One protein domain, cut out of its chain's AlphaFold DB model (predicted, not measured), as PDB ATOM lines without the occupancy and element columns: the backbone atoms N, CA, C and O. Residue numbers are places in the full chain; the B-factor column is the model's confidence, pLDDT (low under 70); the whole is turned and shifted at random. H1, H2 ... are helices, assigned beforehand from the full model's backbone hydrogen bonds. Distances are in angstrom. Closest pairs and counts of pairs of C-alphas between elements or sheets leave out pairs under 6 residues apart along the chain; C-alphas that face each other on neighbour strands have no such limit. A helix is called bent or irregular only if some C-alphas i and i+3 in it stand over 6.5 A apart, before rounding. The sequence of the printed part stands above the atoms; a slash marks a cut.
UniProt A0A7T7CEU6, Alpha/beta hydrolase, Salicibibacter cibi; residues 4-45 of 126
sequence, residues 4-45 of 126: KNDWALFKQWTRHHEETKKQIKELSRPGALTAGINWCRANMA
ATOM      1  N   LYS A   4     -36.532   0.385  -2.314       92.31
ATOM      2  CA  LYS A   4     -36.362   0.877  -3.693       92.31
ATOM      3  C   LYS A   4     -36.540  -0.286  -4.674       92.31
ATOM      4  O   LYS A   4     -36.235  -1.422  -4.323       92.31
ATOM      5  N   ASN A   5     -36.994   0.022  -5.890       93.69
ATOM      6  CA  ASN A   5     -37.172  -0.947  -6.977       93.69
ATOM      7  C   ASN A   5     -37.994  -2.172  -6.542       93.69
ATOM      8  O   ASN A   5     -37.551  -3.303  -6.705       93.69
ATOM      9  N   ASP A   6     -39.150  -1.934  -5.914       93.44
ATOM     10  CA  ASP A   6     -40.035  -2.986  -5.393       93.44
ATOM     11  C   ASP A   6     -39.299  -4.035  -4.537       93.44
ATOM     12  O   ASP A   6     -39.308  -5.238  -4.806       93.44
ATOM     13  N   TRP A   7     -38.605  -3.563  -3.500       95.88
ATOM     14  CA  TRP A   7     -37.887  -4.418  -2.550       95.88
ATOM     15  C   TRP A   7     -36.810  -5.325  -3.173       95.88
ATOM     16  O   TRP A   7     -36.461  -6.339  -2.573       95.88
ATOM     17  N   ALA A   8     -36.258  -4.981  -4.345       94.44
ATOM     18  CA  ALA A   8     -35.311  -5.834  -5.076       94.44
ATOM     19  C   ALA A   8     -34.129  -6.316  -4.219       94.44
ATOM     20  O   ALA A   8     -33.838  -7.507  -4.195       94.44
ATOM     21  N   LEU A   9     -33.498  -5.411  -3.458       92.38
ATOM     22  CA  LEU A   9     -32.382  -5.770  -2.576       92.38
ATOM     23  C   LEU A   9     -32.817  -6.725  -1.458       92.38
ATOM     24  O   LEU A   9     -32.107  -7.671  -1.150       92.38
ATOM     25  N   PHE A  10     -33.991  -6.494  -0.866       93.44
ATOM     26  CA  PHE A  10     -34.508  -7.368   0.185       93.44
ATOM     27  C   PHE A  10     -34.826  -8.763  -0.360       93.44
ATOM     28  O   PHE A  10     -34.438  -9.743   0.256       93.44
ATOM     29  N   LYS A  11     -35.452  -8.852  -1.542       93.94
ATOM     30  CA  LYS A  11     -35.717 -10.124  -2.231       93.94
ATOM     31  C   LYS A  11     -34.425 -10.875  -2.561       93.94
ATOM     32  O   LYS A  11     -34.390 -12.091  -2.430       93.94
ATOM     33  N   GLN A  12     -33.376 -10.160  -2.970       91.56
ATOM     34  CA  GLN A  12     -32.061 -10.755  -3.204       91.56
ATOM     35  C   GLN A  12     -31.449 -11.276  -1.902       91.56
ATOM     36  O   GLN A  12     -30.941 -12.392  -1.886       91.56
ATOM     37  N   TRP A  13     -31.512 -10.490  -0.819       90.50
ATOM     38  CA  TRP A  13     -31.053 -10.928   0.496       90.50
ATOM     39  C   TRP A  13     -31.787 -12.188   0.906       90.50
ATOM     40  O   TRP A  13     -31.142 -13.207   1.025       90.50
ATOM     41  N   THR A  14     -33.116 -12.195   0.956       90.06
ATOM     42  CA  THR A  14     -33.906 -13.381   1.322       90.06
ATOM     43  C   THR A  14     -33.886 -14.500   0.274       90.06
ATOM     44  O   THR A  14     -34.720 -15.401   0.337       90.06
ATOM     45  N   ARG A  15     -32.981 -14.441  -0.716       89.25
ATOM     46  CA  ARG A  15     -32.788 -15.437  -1.781       89.25
ATOM     47  C   ARG A  15     -34.086 -15.804  -2.500       89.25
ATOM     48  O   ARG A  15     -34.278 -16.938  -2.918       89.25
ATOM     49  N   HIS A  16     -34.989 -14.836  -2.637       87.31
ATOM     50  CA  HIS A  16     -36.312 -15.013  -3.230       87.31
ATOM     51  C   HIS A  16     -37.165 -16.110  -2.567       87.31
ATOM     52  O   HIS A  16     -38.075 -16.635  -3.206       87.31
ATOM     53  N   HIS A  17     -36.918 -16.416  -1.288       89.12
ATOM     54  CA  HIS A  17     -37.663 -17.420  -0.528       89.12
ATOM     55  C   HIS A  17     -39.176 -17.155  -0.580       89.12
ATOM     56  O   HIS A  17     -39.607 -15.996  -0.596       89.12
ATOM     57  N   GLU A  18     -40.002 -18.201  -0.563       89.12
ATOM     58  CA  GLU A  18     -41.458 -18.097  -0.766       89.12
ATOM     59  C   GLU A  18     -42.137 -17.147   0.242       89.12
ATOM     60  O   GLU A  18     -42.976 -16.315  -0.120       89.12
ATOM     61  N   GLU A  19     -41.667 -17.167   1.493       90.75
ATOM     62  CA  GLU A  19     -42.131 -16.286   2.576       90.75
ATOM     63  C   GLU A  19     -41.775 -14.796   2.383       90.75
ATOM     64  O   GLU A  19     -42.288 -13.939   3.110       90.75
ATOM     65  N   THR A  20     -40.949 -14.435   1.394       93.00
ATOM     66  CA  THR A  20     -40.507 -13.045   1.163       93.00
ATOM     67  C   THR A  20     -41.691 -12.089   1.002       93.00
ATOM     68  O   THR A  20     -41.663 -10.965   1.504       93.00
ATOM     69  N   LYS A  21     -42.782 -12.524   0.356       93.44
ATOM     70  CA  LYS A  21     -43.997 -11.700   0.199       93.44
ATOM     71  C   LYS A  21     -44.641 -11.363   1.545       93.44
ATOM     72  O   LYS A  21     -45.049 -10.222   1.769       93.44
ATOM     73  N   LYS A  22     -44.712 -12.340   2.449       95.00
ATOM     74  CA  LYS A  22     -45.247 -12.163   3.804       95.00
ATOM     75  C   LYS A  22     -44.338 -11.254   4.630       95.00
ATOM     76  O   LYS A  22     -44.827 -10.326   5.264       95.00
ATOM     77  N   GLN A  23     -43.025 -11.453   4.551       94.38
ATOM     78  CA  GLN A  23     -42.042 -10.597   5.222       94.38
ATOM     79  C   GLN A  23     -42.141  -9.140   4.742       94.38
ATOM     80  O   GLN A  23     -42.186  -8.231   5.566       94.38
ATOM     81  N   ILE A  24     -42.265  -8.902   3.428       96.19
ATOM     82  CA  ILE A  24     -42.491  -7.559   2.866       96.19
ATOM     83  C   ILE A  24     -43.788  -6.951   3.405       96.19
ATOM     84  O   ILE A  24     -43.799  -5.772   3.764       96.19
ATOM     85  N   LYS A  25     -44.877  -7.727   3.488       96.69
ATOM     86  CA  LYS A  25     -46.151  -7.257   4.051       96.69
ATOM     87  C   LYS A  25     -45.982  -6.800   5.502       96.69
ATOM     88  O   LYS A  25     -46.410  -5.696   5.834       96.69
ATOM     89  N   GLU A  26     -45.319  -7.595   6.339       96.44
ATOM     90  CA  GLU A  26     -45.069  -7.237   7.740       96.44
ATOM     91  C   GLU A  26     -44.137  -6.024   7.869       96.44
ATOM     92  O   GLU A  26     -44.448  -5.076   8.591       96.44
ATOM     93  N   LEU A  27     -43.041  -5.982   7.105       96.06
ATOM     94  CA  LEU A  27     -42.099  -4.857   7.104       96.06
ATOM     95  C   LEU A  27     -42.700  -3.565   6.524       96.06
ATOM     96  O   LEU A  27     -42.204  -2.474   6.811       96.06
ATOM     97  N   SER A  28     -43.766  -3.664   5.724       96.12
ATOM     98  CA  SER A  28     -44.489  -2.511   5.171       96.12
ATOM     99  C   SER A  28     -45.423  -1.836   6.175       96.12
ATOM    100  O   SER A  28     -45.854  -0.708   5.925       96.12
ATOM    101  N   ARG A  29     -45.727  -2.476   7.315       97.25
ATOM    102  CA  ARG A  29     -46.498  -1.842   8.393       97.25
ATOM    103  C   ARG A  29     -45.794  -0.559   8.863       97.25
ATOM    104  O   ARG A  29     -44.561  -0.542   8.943       97.25
ATOM    105  N   PRO A  30     -46.535   0.516   9.200       97.50
ATOM    106  CA  PRO A  30     -45.933   1.767   9.653       97.50
ATOM    107  C   PRO A  30     -44.919   1.541  10.781       97.50
ATOM    108  O   PRO A  30     -45.228   0.918  11.792       97.50
ATOM    109  N   GLY A  31     -43.686   2.011  10.581       96.44
ATOM    110  CA  GLY A  31     -42.598   1.903  11.558       96.44
ATOM    111  C   GLY A  31     -41.848   0.563  11.603       96.44
ATOM    112  O   GLY A  31     -40.717   0.559  12.077       96.44
ATOM    113  N   ALA A  32     -42.385  -0.537  11.063       97.00
ATOM    114  CA  ALA A  32     -41.794  -1.875  11.214       97.00
ATOM    115  C   ALA A  32     -40.392  -1.993  10.590       97.00
ATOM    116  O   ALA A  32     -39.434  -2.352  11.274       97.00
ATOM    117  N   LEU A  33     -40.235  -1.610   9.316       95.31
ATOM    118  CA  LEU A  33     -38.918  -1.599   8.670       95.31
ATOM    119  C   LEU A  33     -37.928  -0.659   9.377       95.31
ATOM    120  O   LEU A  33     -36.749  -0.980   9.499       95.31
ATOM    121  N   THR A  34     -38.394   0.508   9.832       95.56
ATOM    122  CA  THR A  34     -37.542   1.458  10.560       95.56
ATOM    123  C   THR A  34     -37.049   0.848  11.867       95.56
ATOM    124  O   THR A  34     -35.861   0.950  12.150       95.56
ATOM    125  N   ALA A  35     -37.925   0.179  12.620       94.88
ATOM    126  CA  ALA A  35     -37.560  -0.516  13.848       94.88
ATOM    127  C   ALA A  35     -36.496  -1.597  13.592       94.88
ATOM    128  O   ALA A  35     -35.483  -1.611  14.283       94.88
ATOM    129  N   GLY A  36     -36.664  -2.420  12.547       92.69
ATOM    130  CA  GLY A  36     -35.674  -3.437  12.175       92.69
ATOM    131  C   GLY A  36     -34.300  -2.848  11.829       92.69
ATOM    132  O   GLY A  36     -33.282  -3.302  12.340       92.69
ATOM    133  N   ILE A  37     -34.254  -1.780  11.025       91.44
ATOM    134  CA  ILE A  37     -32.987  -1.119  10.653       91.44
ATOM    135  C   ILE A  37     -32.352  -0.394  11.850       91.44
ATOM    136  O   ILE A  37     -31.127  -0.282  11.929       91.44
ATOM    137  N   ASN A  38     -33.159   0.118  12.782       93.00
ATOM    138  CA  ASN A  38     -32.645   0.823  13.952       93.00
ATOM    139  C   ASN A  38     -31.783  -0.075  14.850       93.00
ATOM    140  O   ASN A  38     -30.882   0.454  15.493       93.00
ATOM    141  N   TRP A  39     -31.969  -1.400  14.832       90.00
ATOM    142  CA  TRP A  39     -31.067  -2.328  15.522       90.00
ATOM    143  C   TRP A  39     -29.628  -2.235  14.998       90.00
ATOM    144  O   TRP A  39     -28.698  -2.037  15.779       90.00
ATOM    145  N   CYS A  40     -29.443  -2.286  13.674       87.81
ATOM    146  CA  CYS A  40     -28.127  -2.111  13.055       87.81
ATOM    147  C   CYS A  40     -27.562  -0.713  13.336       87.81
ATOM    148  O   CYS A  40     -26.391  -0.581  13.665       87.81
ATOM    149  N   ARG A  41     -28.388   0.339  13.253       88.44
ATOM    150  CA  ARG A  41     -27.937   1.720  13.521       88.44
ATOM    151  C   ARG A  41     -27.468   1.933  14.956       88.44
ATOM    152  O   ARG A  41     -26.568   2.728  15.166       88.44
ATOM    153  N   ALA A  42     -28.091   1.264  15.921       87.81
ATOM    154  CA  ALA A  42     -27.757   1.425  17.330       87.81
ATOM    155  C   ALA A  42     -26.521   0.621  17.759       87.81
ATOM    156  O   ALA A  42     -25.896   0.979  18.747       87.81
ATOM    157  N   ASN A  43     -26.187  -0.464  17.047       84.00
ATOM    158  CA  ASN A  43     -25.160  -1.417  17.488       84.00
ATOM    159  C   ASN A  43     -23.972  -1.557  16.521       84.00
ATOM    160  O   ASN A  43     -22.927  -2.063  16.913       84.00
ATOM    161  N   MET A  44     -24.115  -1.127  15.263       80.88
ATOM    162  CA  MET A  44     -23.103  -1.298  14.210       80.88
ATOM    163  C   MET A  44     -22.705   0.017  13.528       80.88
ATOM    164  O   MET A  44     -21.924  -0.008  12.577       80.88
ATOM    165  N   ALA A  45     -23.244   1.167  13.952       76.75
ATOM    166  CA  ALA A  45     -22.769   2.449  13.440       76.75
ATOM    167  C   ALA A  45     -21.353   2.721  13.976       76.75
ATOM    168  O   ALA A  45     -21.085   2.383  15.126       76.75
TER     169      ALA A  45
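Overview. This is residues 4 to 45 of the 126 residues of the protein "Alpha/beta hydrolase" of Salicibibacter cibi (UniProt A0A7T7CEU6). Three helices follow an open arch: H1 and steeply tilted H2 make one side, H3 the other leg, where residues 37 to 45 stick out. The printed part has 42 residues with three named helices, H1, H2, H3 in order, and no named strand: all helix. It is only just loose, close to compact, with radius of gyration of the C-alphas 11.2 A and spans of 30 by 20 by 18 A.

Arrangement. Start at H1, residues 4 to 13; H2, residues 20 to 27, is close but not clearly touching, with closest C-alphas of Lys 11 and Thr 20 at 6.6 A, opposite ways at a steep tilt of 64 degrees. Next, H3, residues 32 to 43, is close to H2 but not clearly touching, with closest C-alphas of Leu 27 and Leu 33 at 4.8 A, about perpendicular at 80 degrees. H1 and H3 are apart. Every O i to N i+4 pair is within hydrogen-bond range in H2, 3 of 6 in H1, 6 of 8 in H3.

Along the chain. Find C-alpha 4 at (-36.362, 0.877, -3.693); H1 runs 13.6 A to C-alpha 13, irregular, with C-alphas 6 and 9 8.6 A apart. H2 spans 10.2 A; H3 runs 17.8 A to C-alpha 43 at (-25.160, -1.417, 17.488).

Size, cuts and confidence. The farthest C-alphas, of Glu 18 and Ala 45, are 31.2 A apart. The printed part has no cut and no long link; no printed residue is under 70 in pLDDT.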